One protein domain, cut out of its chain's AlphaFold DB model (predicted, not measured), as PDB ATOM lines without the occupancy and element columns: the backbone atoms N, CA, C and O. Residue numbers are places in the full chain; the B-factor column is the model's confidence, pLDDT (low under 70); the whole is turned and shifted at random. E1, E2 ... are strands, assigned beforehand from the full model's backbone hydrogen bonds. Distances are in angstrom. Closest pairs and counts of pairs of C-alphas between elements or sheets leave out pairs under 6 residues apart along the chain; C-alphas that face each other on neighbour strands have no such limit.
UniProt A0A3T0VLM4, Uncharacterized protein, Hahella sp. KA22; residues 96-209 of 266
ATOM      1  N   ALA A  96      86.905 239.055 221.076       91.19
ATOM      2  CA  ALA A  96      85.650 239.482 221.652       91.19
ATOM      3  C   ALA A  96      85.348 240.925 221.247       91.19
ATOM      4  O   ALA A  96      86.216 241.789 221.340       91.19
ATOM      5  N   SER A  97      84.113 241.182 220.839       88.88
ATOM      6  CA  SER A  97      83.594 242.515 220.536       88.88
ATOM      7  C   SER A  97      82.538 242.893 221.570       88.88
ATOM      8  O   SER A  97      81.754 242.048 222.007       88.88
ATOM      9  N   PHE A  98      82.496 244.163 221.960       86.62
ATOM     10  CA  PHE A  98      81.563 244.669 222.969       86.62
ATOM     11  C   PHE A  98      80.439 245.458 222.313       86.62
ATOM     12  O   PHE A  98      80.680 246.248 221.404       86.62
ATOM     13  N   VAL A  99      79.219 245.276 222.813       84.56
ATOM     14  CA  VAL A  99      78.070 246.113 222.468       84.56
ATOM     15  C   VAL A  99      77.834 247.070 223.623       84.56
ATOM     16  O   VAL A  99      77.428 246.658 224.713       84.56
ATOM     17  N   LEU A 100      78.095 248.351 223.390       84.38
ATOM     18  CA  LEU A 100      77.982 249.389 224.406       84.38
ATOM     19  C   LEU A 100      76.619 250.068 224.329       84.38
ATOM     20  O   LEU A 100      76.156 250.454 223.257       84.38
ATOM     21  N   LYS A 101      75.990 250.241 225.487       83.81
ATOM     22  CA  LYS A 101      74.835 251.105 225.675       83.81
ATOM     23  C   LYS A 101      75.335 252.421 226.254       83.81
ATOM     24  O   LYS A 101      75.868 252.448 227.361       83.81
ATOM     25  N   ILE A 102      75.169 253.495 225.492       84.31
ATOM     26  CA  ILE A 102      75.514 254.850 225.918       84.31
ATOM     27  C   ILE A 102      74.216 255.545 226.322       84.31
ATOM     28  O   ILE A 102      73.269 255.604 225.538       84.31
ATOM     29  N   SER A 103      74.165 256.055 227.546       84.06
ATOM     30  CA  SER A 103      73.089 256.920 228.026       84.06
ATOM     31  C   SER A 103      73.675 258.248 228.473       84.06
ATOM     32  O   SER A 103      74.614 258.266 229.265       84.06
ATOM     33  N   THR A 104      73.115 259.347 227.984       85.94
ATOM     34  CA  THR A 104      73.495 260.692 228.415       85.94
ATOM     35  C   THR A 104      72.625 261.100 229.594       85.94
ATOM     36  O   THR A 104      71.399 261.040 229.512       85.94
ATOM     37  N   GLU A 105      73.267 261.500 230.681       85.62
ATOM     38  CA  GLU A 105      72.625 262.050 231.869       85.62
ATOM     39  C   GLU A 105      73.051 263.515 231.992       85.62
ATOM     40  O   GLU A 105      74.227 263.835 231.817       85.62
ATOM     41  N   CYS A 106      72.089 264.410 232.212       87.25
ATOM     42  CA  CYS A 106      72.321 265.848 232.319       87.25
ATOM     43  C   CYS A 106      71.810 266.340 233.670       87.25
ATOM     44  O   CYS A 106      70.699 265.998 234.076       87.25
ATOM     45  N   ASP A 107      72.616 267.150 234.356       86.69
ATOM     46  CA  ASP A 107      72.180 267.821 235.576       86.69
ATOM     47  C   ASP A 107      71.446 269.125 235.229       86.69
ATOM     48  O   ASP A 107      72.064 270.154 234.935       86.69
ATOM     49  N   ASP A 108      70.112 269.076 235.272       77.50
ATOM     50  CA  ASP A 108      69.233 270.226 235.027       77.50
ATOM     51  C   ASP A 108      69.328 271.299 236.133       77.50
ATOM     52  O   ASP A 108      68.868 272.428 235.945       77.50
ATOM     53  N   ASN A 109      69.935 270.988 237.289       74.38
ATOM     54  CA  ASN A 109      70.042 271.914 238.423       74.38
ATOM     55  C   ASN A 109      71.302 272.787 238.399       74.38
ATOM     56  O   ASN A 109      71.454 273.671 239.251       74.38
ATOM     57  N   ALA A 110      72.204 272.596 237.433       67.44
ATOM     58  CA  ALA A 110      73.352 273.474 237.275       67.44
ATOM     59  C   ALA A 110      72.887 274.828 236.711       67.44
ATOM     60  O   ALA A 110      72.805 275.034 235.501       67.44
ATOM     61  N   GLN A 111      72.612 275.785 237.605       63.06
ATOM     62  CA  GLN A 111      72.152 277.150 237.292       63.06
ATOM     63  C   GLN A 111      73.059 277.941 236.314       63.06
ATOM     64  O   GLN A 111      72.690 279.038 235.913       63.06
ATOM     65  N   ASN A 112      74.213 277.398 235.901       61.50
ATOM     66  CA  ASN A 112      75.196 278.030 235.014       61.50
ATOM     67  C   ASN A 112      75.628 277.140 233.828       61.50
ATOM     68  O   ASN A 112      76.789 277.170 233.422       61.50
ATOM     69  N   GLY A 113      74.697 276.377 233.251       63.19
ATOM     70  CA  GLY A 113      74.941 275.548 232.067       63.19
ATOM     71  C   GLY A 113      75.101 274.081 232.447       63.19
ATOM     72  O   GLY A 113      76.142 273.682 232.956       63.19
ATOM     73  N   GLY A 114      74.042 273.302 232.206       75.44
ATOM     74  CA  GLY A 114      73.959 271.874 232.514       75.44
ATOM     75  C   GLY A 114      75.219 271.108 232.120       75.44
ATOM     76  O   GLY A 114      75.654 271.154 230.967       75.44
ATOM     77  N   HIS A 115      75.801 270.392 233.078       84.12
ATOM     78  CA  HIS A 115      76.829 269.404 232.789       84.12
ATOM     79  C   HIS A 115      76.134 268.108 232.377       84.12
ATOM     80  O   HIS A 115      75.381 267.531 233.159       84.12
ATOM     81  N   CYS A 116      76.388 267.657 231.150       84.19
ATOM     82  CA  CYS A 116      75.987 266.333 230.691       84.19
ATOM     83  C   CYS A 116      77.201 265.404 230.690       84.19
ATOM     84  O   CYS A 116      78.286 265.795 230.253       84.19
ATOM     85  N   TRP A 117      77.014 264.166 231.134       84.50
ATOM     86  CA  TRP A 117      78.005 263.102 231.005       84.50
ATOM     87  C   TRP A 117      77.385 261.869 230.353       84.50
ATOM     88  O   TRP A 117      76.181 261.622 230.424       84.50
ATOM     89  N   ASN A 118      78.228 261.090 229.684       83.06
ATOM     90  CA  ASN A 118      77.823 259.837 229.068       83.06
ATOM     91  C   ASN A 118      78.144 258.688 230.021       83.06
ATOM     92  O   ASN A 118      79.310 258.383 230.266       83.06
ATOM     93  N   ASN A 119      77.110 258.016 230.513       82.00
ATOM     94  CA  ASN A 119      77.248 256.717 231.150       82.00
ATOM     95  C   ASN A 119      77.348 255.659 230.048       82.00
ATOM     96  O   ASN A 119      76.506 255.602 229.150       82.00
ATOM     97  N   THR A 120      78.389 254.831 230.105       81.38
ATOM     98  CA  THR A 120      78.583 253.726 229.160       81.38
ATOM     99  C   THR A 120      78.509 252.407 229.909       81.38
ATOM    100  O   THR A 120      79.259 252.181 230.855       81.38
ATOM    101  N   GLU A 121      77.615 251.532 229.471       85.81
ATOM    102  CA  GLU A 121      77.423 250.195 230.022       85.81
ATOM    103  C   GLU A 121      77.654 249.149 228.927       85.81
ATOM    104  O   GLU A 121      77.247 249.331 227.779       85.81
ATOM    105  N   ILE A 122      78.291 248.027 229.261       86.81
ATOM    106  CA  ILE A 122      78.391 246.892 228.337       86.81
ATOM    107  C   ILE A 122      77.050 246.154 228.361       86.81
ATOM    108  O   ILE A 122      76.663 245.567 229.364       86.81
ATOM    109  N   SER A 123      76.336 246.184 227.240       87.31
ATOM    110  CA  SER A 123      75.033 245.523 227.086       87.31
ATOM    111  C   SER A 123      75.144 244.087 226.569       87.31
ATOM    112  O   SER A 123      74.280 243.252 226.840       87.31
ATOM    113  N   GLY A 124      76.221 243.783 225.845       90.62
ATOM    114  CA  GLY A 124      76.449 242.476 225.248       90.62
ATOM    115  C   GLY A 124      77.897 242.276 224.826       90.62
ATOM    116  O   GLY A 124      78.670 243.228 224.704       90.62
ATOM    117  N   ILE A 125      78.256 241.016 224.617       91.88
ATOM    118  CA  ILE A 125      79.590 240.588 224.199       91.88
ATOM    119  C   ILE A 125      79.412 239.585 223.069       91.88
ATOM    120  O   ILE A 125      78.610 238.666 223.187       91.88
ATOM    121  N   THR A 126      80.166 239.735 221.991       92.12
ATOM    122  CA  THR A 126      80.223 238.751 220.910       92.12
ATOM    123  C   THR A 126      81.599 238.111 220.916       92.12
ATOM    124  O   THR A 126      82.589 238.818 220.773       92.12
ATOM    125  N   VAL A 127      81.673 236.793 221.100       92.88
ATOM    126  CA  VAL A 127      82.925 236.029 221.010       92.88
ATOM    127  C   VAL A 127      83.012 235.397 219.630       92.88
ATOM    128  O   VAL A 127      82.127 234.651 219.221       92.88
ATOM    129  N   GLU A 128      84.091 235.674 218.915       90.31
ATOM    130  CA  GLU A 128      84.352 235.132 217.588       90.31
ATOM    131  C   GLU A 128      85.538 234.182 217.666       90.31
ATOM    132  O   GLU A 128      86.621 234.556 218.123       90.31
ATOM    133  N   LEU A 129      85.327 232.940 217.235       91.12
ATOM    134  CA  LEU A 129      86.357 231.910 217.199       91.12
ATOM    135  C   LEU A 129      86.611 231.502 215.744       91.12
ATOM    136  O   LEU A 129      85.648 231.396 214.979       91.12
ATOM    137  N   PRO A 130      87.866 231.213 215.363       86.94
ATOM    138  CA  PRO A 130      88.183 230.748 214.018       86.94
ATOM    139  C   PRO A 130      87.373 229.503 213.629       86.94
ATOM    140  O   PRO A 130      87.271 228.550 214.407       86.94
ATOM    141  N   GLY A 131      86.788 229.518 212.429       80.81
ATOM    142  CA  GLY A 131      85.965 228.417 211.914       80.81
ATOM    143  C   GLY A 131      84.639 228.195 212.656       80.81
ATOM    144  O   GLY A 131      84.056 227.117 212.554       80.81
ATOM    145  N   ARG A 132      84.160 229.171 213.439       82.38
ATOM    146  CA  ARG A 132      82.862 229.101 214.126       82.38
ATOM    147  C   ARG A 132      82.024 230.342 213.865       82.38
ATOM    148  O   ARG A 132      82.538 231.417 213.570       82.38
ATOM    149  N   LYS A 133      80.709 230.189 214.021       83.38
ATOM    150  CA  LYS A 133      79.790 231.330 214.037       83.38
ATOM    151  C   LYS A 133      80.047 232.194 215.282       83.38
ATOM    152  O   LYS A 133      80.401 231.639 216.325       83.38
ATOM    153  N   PRO A 134      79.857 233.524 215.198       87.50
ATOM    154  CA  PRO A 134      79.936 234.399 216.363       87.50
ATOM    155  C   PRO A 134      78.969 233.973 217.475       87.50
ATOM    156  O   PRO A 134      77.819 233.617 217.216       87.50
ATOM    157  N   ILE A 135      79.434 234.040 218.722       92.06
ATOM    158  CA  ILE A 135      78.685 233.661 219.921       92.06
ATOM    159  C   ILE A 135      78.248 234.935 220.640       92.06
ATOM    160  O   ILE A 135      79.072 235.637 221.226       92.06
ATOM    161  N   ALA A 136      76.947 235.224 220.627       92.88
ATOM    162  CA  ALA A 136      76.379 236.371 221.326       92.88
ATOM    163  C   ALA A 136      76.083 236.039 222.798       92.88
ATOM    164  O   ALA A 136      75.347 235.098 223.108       92.88
ATOM    165  N   LEU A 137      76.624 236.849 223.703       94.19
ATOM    166  CA  LEU A 137      76.433 236.781 225.146       94.19
ATOM    167  C   LEU A 137      75.723 238.048 225.631       94.19
ATOM    168  O   LEU A 137      76.123 239.162 225.292       94.19
ATOM    169  N   ILE A 138      74.706 237.885 226.475       93.56
ATOM    170  CA  ILE A 138      73.990 239.004 227.103       93.56
ATOM    171  C   ILE A 138      74.060 238.906 228.622       93.56
ATOM    172  O   ILE A 138      74.179 237.810 229.175       93.56
ATOM    173  N   LEU A 139      73.952 240.049 229.294       93.62
ATOM    174  CA  LEU A 139      73.948 240.117 230.749       93.62
ATOM    175  C   LEU A 139      72.634 239.553 231.322       93.62
ATOM    176  O   LEU A 139      71.546 240.033 231.003       93.62
ATOM    177  N   ARG A 140      72.733 238.539 232.186       92.06
ATOM    178  CA  ARG A 140      71.638 237.985 232.998       92.06
ATOM    179  C   ARG A 140      72.151 237.692 234.399       92.06
ATOM    180  O   ARG A 140      73.173 237.027 234.549       92.06
ATOM    181  N   ASP A 141      71.463 238.206 235.412       91.00
ATOM    182  CA  ASP A 141      71.802 237.985 236.826       91.00
ATOM    183  C   ASP A 141      73.282 238.286 237.151       91.00
ATOM    184  O   ASP A 141      73.949 237.561 237.889       91.00
ATOM    185  N   GLY A 142      73.827 239.345 236.539       87.56
ATOM    186  CA  GLY A 142      75.222 239.763 236.718       87.56
ATOM    187  C   GLY A 142      76.266 238.920 235.970       87.56
ATOM    188  O   GLY A 142      77.460 239.123 236.181       87.56
ATOM    189  N   LYS A 143      75.860 237.988 235.097       91.12
ATOM    190  CA  LYS A 143      76.761 237.166 234.272       91.12
ATOM    191  C   LYS A 143      76.421 237.281 232.792       91.12
ATOM    192  O   LYS A 143      75.252 237.327 232.424       91.12
ATOM    193  N   TYR A 144      77.434 237.279 231.931       94.56
ATOM    194  CA  TYR A 144      77.203 237.182 230.493       94.56
ATOM    195  C   TYR A 144      77.000 235.719 230.139       94.56
ATOM    196  O   TYR A 144      77.842 234.882 230.457       94.56
ATOM    197  N   VAL A 145      75.880 235.399 229.508       96.12
ATOM    198  CA  VAL A 145      75.542 234.032 229.099       96.12
ATOM    199  C   VAL A 145      75.061 234.035 227.664       96.12
ATOM    200  O   VAL A 145      74.468 235.016 227.205       96.12
ATOM    201  N   SER A 146      75.323 232.947 226.947       94.88
ATOM    202  CA  SER A 146      74.875 232.849 225.569       94.88
ATOM    203  C   SER A 146      73.361 232.834 225.455       94.88
ATOM    204  O   SER A 146      72.630 232.287 226.286       94.88
ATOM    205  N   VAL A 147      72.884 233.439 224.375       84.62
ATOM    206  CA  VAL A 147      71.482 233.383 223.973       84.62
ATOM    207  C   VAL A 147      71.364 232.710 222.628       84.62
ATOM    208  O   VAL A 147      72.017 233.134 221.691       84.62
ATOM    209  N   ARG A 148      70.458 231.726 222.543       71.31
ATOM    210  CA  ARG A 148      70.034 231.025 221.316       71.31
ATOM    211  C   ARG A 148      71.188 230.363 220.527       71.31
ATOM    212  O   ARG A 148      72.113 231.007 220.064       71.31
ATOM    213  N   GLY A 149      71.095 229.054 220.299       69.56
ATOM    214  CA  GLY A 149      71.969 228.329 219.360       69.56
ATOM    215  C   GLY A 149      73.302 227.816 219.919       69.56
ATOM    216  O   GLY A 149      73.763 226.791 219.442       69.56
ATOM    217  N   GLU A 150      73.867 228.435 220.961       83.44
ATOM    218  CA  GLU A 150      75.173 228.038 221.534       83.44
ATOM    219  C   GLU A 150      75.120 227.903 223.074       83.44
ATOM    220  O   GLU A 150      75.772 228.669 223.788       83.44
ATOM    221  N   PRO A 151      74.298 227.002 223.649       89.38
ATOM    222  CA  PRO A 151      74.100 226.908 225.098       89.38
ATOM    223  C   PRO A 151      75.381 226.524 225.856       89.38
ATOM    224  O   PRO A 151      76.200 225.753 225.369       89.38
ATOM    225  N   GLY A 152      75.521 227.034 227.084       93.56
ATOM    226  CA  GLY A 152      76.624 226.704 227.999       93.56
ATOM    227  C   GLY A 152      77.823 227.653 227.930       93.56
ATOM    228  O   GLY A 152      78.688 227.600 228.802       93.56
ATOM    229  N   TRP A 153      77.860 228.551 226.946       96.94
ATOM    230  CA  TRP A 153      78.830 229.637 226.920       96.94
ATOM    231  C   TRP A 153      78.504 230.691 227.977       96.94
ATOM    232  O   TRP A 153      77.350 231.086 228.169       96.94
ATOM    233  N   SER A 154      79.542 231.185 228.641       97.06
ATOM    234  CA  SER A 154      79.426 232.297 229.581       97.06
ATOM    235  C   SER A 154      80.651 233.195 229.528       97.06
ATOM    236  O   SER A 154      81.672 232.821 228.961       97.06
ATOM    237  N   ALA A 155      80.567 234.385 230.109       96.31
ATOM    238  CA  ALA A 155      81.729 235.229 230.305       96.31
ATOM    239  C   ALA A 155      81.647 236.055 231.589       96.31
ATOM    240  O   ALA A 155      80.569 236.387 232.093       96.31
ATOM    241  N   SER A 156      82.822 236.399 232.104       93.88
ATOM    242  CA  SER A 156      83.011 237.267 233.260       93.88
ATOM    243  C   SER A 156      83.916 238.434 232.897       93.88
ATOM    244  O   SER A 156      84.974 238.229 232.300       93.88
ATOM    245  N   LEU A 157      83.530 239.634 233.317       90.50
ATOM    246  CA  LEU A 157      84.366 240.826 233.240       90.50
ATOM    247  C   LEU A 157      85.036 241.074 234.590       90.50
ATOM    248  O   LEU A 157      84.376 241.034 235.628       90.50
ATOM    249  N   ASN A 158      86.335 241.356 234.577       86.56
ATOM    250  CA  ASN A 158      87.088 241.763 235.756       86.56
ATOM    251  C   ASN A 158      87.979 242.959 235.413       86.56
ATOM    252  O   ASN A 158      89.013 242.808 234.765       86.56
ATOM    253  N   LYS A 159      87.593 244.151 235.884       81.12
ATOM    254  CA  LYS A 159      88.269 245.422 235.580       81.12
ATOM    255  C   LYS A 159      88.399 245.642 234.067       81.12
ATOM    256  O   LYS A 159      87.431 246.044 233.438       81.12
ATOM    257  N   ALA A 160      89.576 245.361 233.508       79.88
ATOM    258  CA  ALA A 160      89.925 245.550 232.103       79.88
ATOM    259  C   ALA A 160      90.024 244.236 231.307       79.88
ATOM    260  O   ALA A 160      90.349 244.273 230.123       79.88
ATOM    261  N   SER A 161      89.777 243.079 231.933       88.25
ATOM    262  CA  SER A 161      89.829 241.786 231.253       88.25
ATOM    263  C   SER A 161      88.459 241.133 231.133       88.25
ATOM    264  O   SER A 161      87.594 241.243 232.006       88.25
ATOM    265  N   LEU A 162      88.283 240.418 230.030       92.81
ATOM    266  CA  LEU A 162      87.167 239.520 229.795       92.81
ATOM    267  C   LEU A 162      87.693 238.086 229.822       92.81
ATOM    268  O   LEU A 162      88.707 237.786 229.198       92.81
ATOM    269  N   THR A 163      86.975 237.191 230.489       96.38
ATOM    270  CA  THR A 163      87.189 235.747 230.353       96.38
ATOM    271  C   THR A 163      85.909 235.112 229.844       96.38
ATOM    272  O   THR A 163      84.887 235.190 230.525       96.38
ATOM    273  N   ALA A 164      85.952 234.490 228.666       97.00
ATOM    274  CA  ALA A 164      84.854 233.684 228.144       97.00
ATOM    275  C   ALA A 164      85.104 232.199 228.425       97.00
ATOM    276  O   ALA A 164      86.227 231.718 228.300       97.00
ATOM    277  N   TYR A 165      84.056 231.473 228.783       97.75
ATOM    278  CA  TYR A 165      84.080 230.056 229.108       97.75
ATOM    279  C   TYR A 165      83.208 229.304 228.121       97.75
ATOM    280  O   TYR A 165      82.027 229.628 227.955       97.75
ATOM    281  N   SER A 166      83.789 228.301 227.482       96.62
ATOM    282  CA  SER A 166      83.073 227.398 226.599       96.62
ATOM    283  C   SER A 166      82.426 226.244 227.378       96.62
ATOM    284  O   SER A 166      82.869 225.902 228.478       96.62
ATOM    285  N   PRO A 167      81.408 225.580 226.799       95.75
ATOM    286  CA  PRO A 167      80.744 224.437 227.426       95.75
ATOM    287  C   PRO A 167      81.665 223.235 227.680       95.75
ATOM    288  O   PRO A 167      81.405 222.441 228.578       95.75
ATOM    289  N   ASP A 168      82.737 223.094 226.895       94.38
ATOM    290  CA  ASP A 168      83.743 222.030 227.031       94.38
ATOM    291  C   ASP A 168      84.841 222.361 228.061       94.38
ATOM    292  O   ASP A 168      85.819 221.627 228.189       94.38
ATOM    293  N   GLY A 169      84.681 223.454 228.813       95.62
ATOM    294  CA  GLY A 169      85.567 223.824 229.914       95.62
ATOM    295  C   GLY A 169      86.823 224.588 229.499       95.62
ATOM    296  O   GLY A 169      87.706 224.769 230.339       95.62
ATOM    297  N   LYS A 170      86.923 225.065 228.249       96.50
ATOM    298  CA  LYS A 170      87.985 226.003 227.868       96.50
ATOM    299  C   LYS A 170      87.673 227.410 228.380       96.50
ATOM    300  O   LYS A 170      86.526 227.854 228.398       96.50
ATOM    301  N   ALA A 171      88.718 228.130 228.762       97.56
ATOM    302  CA  ALA A 171      88.677 229.527 229.155       97.56
ATOM    303  C   ALA A 171      89.507 230.360 228.174       97.56
ATOM    304  O   ALA A 171      90.678 230.069 227.945       97.56
ATOM    305  N   TYR A 172      88.901 231.404 227.622       97.00
ATOM    306  CA  TYR A 172      89.499 232.357 226.696       97.00
ATOM    307  C   TYR A 172      89.676 233.676 227.440       97.00
ATOM    308  O   TYR A 172      88.690 234.331 227.778       97.00
ATOM    309  N   LEU A 173      90.919 234.043 227.734       96.06
ATOM    310  CA  LEU A 173      91.260 235.298 228.392       96.06
ATOM    311  C   LEU A 173      91.520 236.376 227.342       96.06
ATOM    312  O   LEU A 173      92.311 236.172 226.429       96.06
ATOM    313  N   PHE A 174      90.899 237.532 227.518       93.12
ATOM    314  CA  PHE A 174      91.057 238.734 226.711       93.12
ATOM    315  C   PHE A 174      91.518 239.853 227.655       93.12
ATOM    316  O   PHE A 174      90.698 240.551 228.255       93.12
ATOM    317  N   ASP A 175      92.830 239.963 227.880       85.25
ATOM    318  CA  ASP A 175      93.423 240.897 228.855       85.25
ATOM    319  C   ASP A 175      93.926 242.216 228.248       85.25
ATOM    320  O   ASP A 175      94.230 243.150 228.987       85.25
ATOM    321  N   GLN A 176      93.959 242.323 226.918       66.81
ATOM    322  CA  GLN A 176      94.342 243.540 226.197       66.81
ATOM    323  C   GLN A 176      93.129 244.414 225.863       66.81
ATOM    324  O   GLN A 176      93.060 245.020 224.793       66.81
ATOM    325  N   GLY A 177      92.154 244.460 226.773       53.69
ATOM    326  CA  GLY A 177      91.089 245.451 226.709       53.69
ATOM    327  C   GLY A 177      91.662 246.868 226.833       53.69
ATOM    328  O   GLY A 177      92.768 247.039 227.359       53.69
ATOM    329  N   PRO A 178      90.947 247.897 226.344       45.59
ATOM    330  CA  PRO A 178      91.344 249.282 226.566       45.59
ATOM    331  C   PRO A 178      91.627 249.483 228.062       45.59
ATOM    332  O   PRO A 178      90.831 249.099 228.918       45.59
ATOM    333  N   SER A 179      92.820 249.985 228.378       42.84
ATOM    334  CA  SER A 179      93.315 250.119 229.748       42.84
ATOM    335  C   SER A 179      92.312 250.875 230.618       42.84
ATOM    336  O   SER A 179      91.882 251.967 230.252       42.84
ATOM    337  N   SER A 180      91.992 250.332 231.792       38.28
ATOM    338  CA  SER A 180      91.076 250.919 232.783       38.28
ATOM    339  C   SER A 180      91.569 252.214 233.445       38.28
ATOM    340  O   SER A 180      90.895 252.725 234.335       38.28
ATOM    341  N   ASP A 181      92.731 252.736 233.053       35.78
ATOM    342  CA  ASP A 181      93.402 253.840 233.752       35.78
ATOM    343  C   ASP A 181      92.998 255.233 233.231       35.78
ATOM    344  O   ASP A 181      93.604 256.240 233.591       35.78
ATOM    345  N   GLY A 182      91.933 255.316 232.429       38.94
ATOM    346  CA  GLY A 182      91.306 256.577 232.043       38.94
ATOM    347  C   GLY A 182      89.821 256.401 231.714       38.94
ATOM    348  O   GLY A 182      89.409 255.303 231.326       38.94
ATOM    349  N   PRO A 183      88.992 257.454 231.866       37.28
ATOM    350  CA  PRO A 183      87.621 257.436 231.376       37.28
ATOM    351  C   PRO A 183      87.670 257.239 229.862       37.28
ATOM    352  O   PRO A 183      88.084 258.125 229.116       37.28
ATOM    353  N   MET A 184      87.298 256.047 229.403       47.34
ATOM    354  CA  MET A 184      87.212 255.762 227.980       47.34
ATOM    355  C   MET A 184      86.162 256.686 227.380       47.34
ATOM    356  O   MET A 184      84.972 256.585 227.684       47.34
ATOM    357  N   ASN A 185      86.603 257.608 226.532       40.22
ATOM    358  CA  ASN A 185      85.709 258.472 225.788       40.22
ATOM    359  C   ASN A 185      85.121 257.647 224.629       40.22
ATOM    360  O   ASN A 185      85.565 257.730 223.490       40.22
ATOM    361  N   PHE A 186      84.145 256.788 224.939       50.34
ATOM    362  CA  PHE A 186      83.432 255.913 223.993       50.34
ATOM    363  C   PHE A 186      82.541 256.674 222.996       50.34
ATOM    364  O   PHE A 186      81.679 256.089 222.347       50.34
ATOM    365  N   SER A 187      82.726 257.985 222.859       43.78
ATOM    366  CA  SER A 187      81.811 258.876 222.154       43.78
ATOM    367  C   SER A 187      81.753 258.674 220.634       43.78
ATOM    368  O   SER A 187      80.907 259.300 220.004       43.78
ATOM    369  N   ALA A 188      82.568 257.795 220.029       41.16
ATOM    370  CA  ALA A 188      82.584 257.644 218.569       41.16
ATOM    371  C   ALA A 188      82.769 256.227 217.996       41.16
ATOM    372  O   ALA A 188      82.725 256.087 216.775       41.16
ATOM    373  N   ILE A 189      83.011 255.177 218.793       47.03
ATOM    374  CA  ILE A 189      83.423 253.881 218.218       47.03
ATOM    375  C   ILE A 189      82.562 252.741 218.757       47.03
ATOM    376  O   ILE A 189      82.605 252.392 219.934       47.03
ATOM    377  N   HIS A 190      81.749 252.189 217.855       51.72
ATOM    378  CA  HIS A 190      80.649 251.288 218.183       51.72
ATOM    379  C   HIS A 190      81.072 249.853 218.515       51.72
ATOM    380  O   HIS A 190      80.303 249.165 219.178       51.72
ATOM    381  N   GLN A 191      82.257 249.390 218.103       59.72
ATOM    382  CA  GLN A 191      82.752 248.036 218.378       59.72
ATOM    383  C   GLN A 191      84.285 248.035 218.318       59.72
ATOM    384  O   GLN A 191      84.858 248.395 217.292       59.72
ATOM    385  N   PHE A 192      84.961 247.627 219.394       68.12
ATOM    386  CA  PHE A 192      86.394 247.330 219.346       68.12
ATOM    387  C   PHE A 192      86.611 245.841 219.592       68.12
ATOM    388  O   PHE A 192      86.187 245.347 220.645       68.12
ATOM    389  N   PRO A 193      87.273 245.125 218.670       78.75
ATOM    390  CA  PRO A 193      87.674 243.758 218.925       78.75
ATOM    391  C   PRO A 193      88.847 243.737 219.912       78.75
ATOM    392  O   PRO A 193      89.869 244.389 219.700       78.75
ATOM    393  N   VAL A 194      88.719 242.948 220.973       87.38
ATOM    394  CA  VAL A 194      89.816 242.583 221.872       87.38
ATOM    395  C   VAL A 194      90.233 241.159 221.550       87.38
ATOM    396  O   VAL A 194      89.415 240.241 221.556       87.38
ATOM    397  N   TYR A 195      91.513 240.969 221.258       88.56
ATOM    398  CA  TYR A 195      92.059 239.670 220.887       88.56
ATOM    399  C   TYR A 195      92.385 238.825 222.119       88.56
ATOM    400  O   TYR A 195      92.735 239.346 223.181       88.56
ATOM    401  N   VAL A 196      92.255 237.506 221.982       92.94
ATOM    402  CA  VAL A 196      92.551 236.556 223.060       92.94
ATOM    403  C   VAL A 196      94.034 236.614 223.418       92.94
ATOM    404  O   VAL A 196      94.883 236.608 222.535       92.94
ATOM    405  N   SER A 197      94.380 236.645 224.696       91.44
ATOM    406  CA  SER A 197      95.763 236.574 225.173       91.44
ATOM    407  C   SER A 197      96.161 235.166 225.599       91.44
ATOM    408  O   SER A 197      97.321 234.779 225.457       91.44
ATOM    409  N   SER A 198      95.211 234.360 226.073       94.75
ATOM    410  CA  SER A 198      95.438 232.940 226.336       94.75
ATOM    411  C   SER A 198      94.168 232.109 226.266       94.75
ATOM    412  O   SER A 198      93.092 232.580 226.630       94.75
ATOM    413  N   VAL A 199      94.317 230.847 225.880       95.31
ATOM    414  CA  VAL A 199      93.278 229.819 225.958       95.31
ATOM    415  C   VAL A 199      93.771 228.724 226.886       95.31
ATOM    416  O   VAL A 199      94.864 228.218 226.670       95.31
ATOM    417  N   THR A 200      92.976 228.346 227.881       96.44
ATOM    418  CA  THR A 200      93.284 227.256 228.818       96.44
ATOM    419  C   THR A 200      92.185 226.208 228.737       96.44
ATOM    420  O   THR A 200      91.016 226.577 228.729       96.44
ATOM    421  N   ASP A 201      92.518 224.923 228.662       95.88
ATOM    422  CA  ASP A 201      91.523 223.844 228.661       95.88
ATOM    423  C   ASP A 201      91.146 223.369 230.079       95.88
ATOM    424  O   ASP A 201      91.711 223.808 231.083       95.88
ATOM    425  N   ALA A 202      90.199 222.431 230.164       95.00
ATOM    426  CA  ALA A 202      89.750 221.849 231.429       95.00
ATOM    427  C   ALA A 202      90.841 221.050 232.179       95.00
ATOM    428  O   ALA A 202      90.695 220.782 233.372       95.00
ATOM    429  N   HIS A 203      91.929 220.669 231.503       94.38
ATOM    430  CA  HIS A 203      93.053 219.920 232.069       94.38
ATOM    431  C   HIS A 203      94.225 220.829 232.481       94.38
ATOM    432  O   HIS A 203      95.224 220.340 233.012       94.38
ATOM    433  N   GLY A 204      94.114 222.142 232.258       93.88
ATOM    434  CA  GLY A 204      95.153 223.124 232.559       93.88
ATOM    435  C   GLY A 204      96.234 223.263 231.480       93.88
ATOM    436  O   GLY A 204      97.223 223.961 231.719       93.88
ATOM    437  N   ASN A 205      96.071 222.643 230.305       92.62
ATOM    438  CA  ASN A 205      96.900 222.962 229.141       92.62
ATOM    439  C   ASN A 205      96.535 224.360 228.645       92.62
ATOM    440  O   ASN A 205      95.384 224.781 228.778       92.62
ATOM    441  N   TRP A 206      97.489 225.084 228.062       94.56
ATOM    442  CA  TRP A 206      97.238 226.445 227.605       94.56
ATOM    443  C   TRP A 206      97.987 226.804 226.322       94.56
ATOM    444  O   TRP A 206      99.077 226.303 226.054       94.56
ATOM    445  N   ILE A 207      97.395 227.721 225.560       91.50
ATOM    446  CA  ILE A 207      97.990 228.430 224.426       91.50
ATOM    447  C   ILE A 207      98.050 229.902 224.817       91.50
ATOM    448  O   ILE A 207      97.053 230.459 225.272       91.50
ATOM    449  N   LYS A 208      99.204 230.546 224.641       92.00
ATOM    450  CA  LYS A 208      99.363 231.985 224.874       92.00
ATOM    451  C   LYS A 208      99.630 232.696 223.560       92.00
ATOM    452  O   LYS A 208     100.429 232.227 222.758       92.00
ATOM    453  N   TYR A 209      98.981 233.836 223.392       86.06
ATOM    454  CA  TYR A 209      99.105 234.713 222.244       86.06
ATOM    455  C   TYR A 209      99.870 235.956 222.676       86.06
ATOM    456  O   TYR A 209      99.654 236.508 223.759       86.06
TER     457      TYR A 209
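Overview. This is residues 96 to 209 of the 266 residues of an uncharacterized protein of Hahella sp. KA22 (UniProt A0A3T0VLM4). One antiparallel sheet of ten strands curls back on itself like a small, partly closed barrel, and the hairpin of E1 and E2 reaches out from it as a long two-stranded arm. The tip of this arm, near Gln 111, makes one end of the longest axis, and the small hairpin of E9 and E10 lies at the other end. The printed part has 114 residues with no named helix and ten named strands, E1 to E10 along the chain; the class is all strand. Across the sheet the order is E8, E1, E2, E3, E4, E5, E6, E7, E9, E10. The whole is loose, with a radius of gyration of the C-alphas of 16.9 A and spans of 61 by 30 by 23 A.

Along the chain. E1, residues 96 to 106, begins at C-alpha 96 (85.650, 239.482, 221.652) and is 31.4 A long. E2, residues 116 to 128, is the longest strand at 34.9 A, from C-alpha 116 at (75.987, 266.333, 230.691). E3 is residues 135 to 140, 15.5 A long; E4 is 143 to 146; E5 is 154 to 158, 13.7 A; E6 is 161 to 165, 13.2 A; E7 is 171 to 174. E8 is residues 193 to 195, E9 198 to 200 and E10 206 to 208, ending at C-alpha 208 (99.363, 231.985, 224.874).

Arrangement. E1 to E7 form a meander, each strand the antiparallel neighbour of the one before. In the hairpin E1 and E2, at 164 degrees, N 97 and O 126 are 2.8 A apart, and N 105 and O 117 2.9 A. For E2 and E3, N 137 and O 125 are 2.7 A apart; for E3 and E4, N 140 and O 143, 2.8 A. The sheet is a folded sheet, bent back into two leaves that face each other: E8, E1, E2 and E3 face E5, E6, E7, E9 and E10, with E4 as the hinge. E4 and E5 have N 155 and O 144 at 2.8 A; E5 and E6, N 165 and O 154 at 2.7 A; E6 and E7, N 174 and O 162 at 2.8 A. E9 is the antiparallel neighbour of E7, with N 171 and O 200 at 2.8 A, and E10 forms a hairpin with E9, with N 199 and O 207 at 2.8 A. The edge strand E8 is antiparallel to E1, with N 96 and O 194 at 2.8 A. E8 runs on into E9 across a break of 2 residues, at 63 degrees. The closest C-alphas of E7 and E8, those of Phe 174 and Tyr 195, are 6.0 A apart.

Size, cuts and confidence. The two C-alphas farthest apart, those of Gln 111 and His 203, are 61.2 A apart. The printed part has no cut. The link from E7 to E8, residues 175 to 192, is long. Mean pLDDT of the printed part is 82.1; it is under 70 at residues 110 to 113, 149 and 176 to 192.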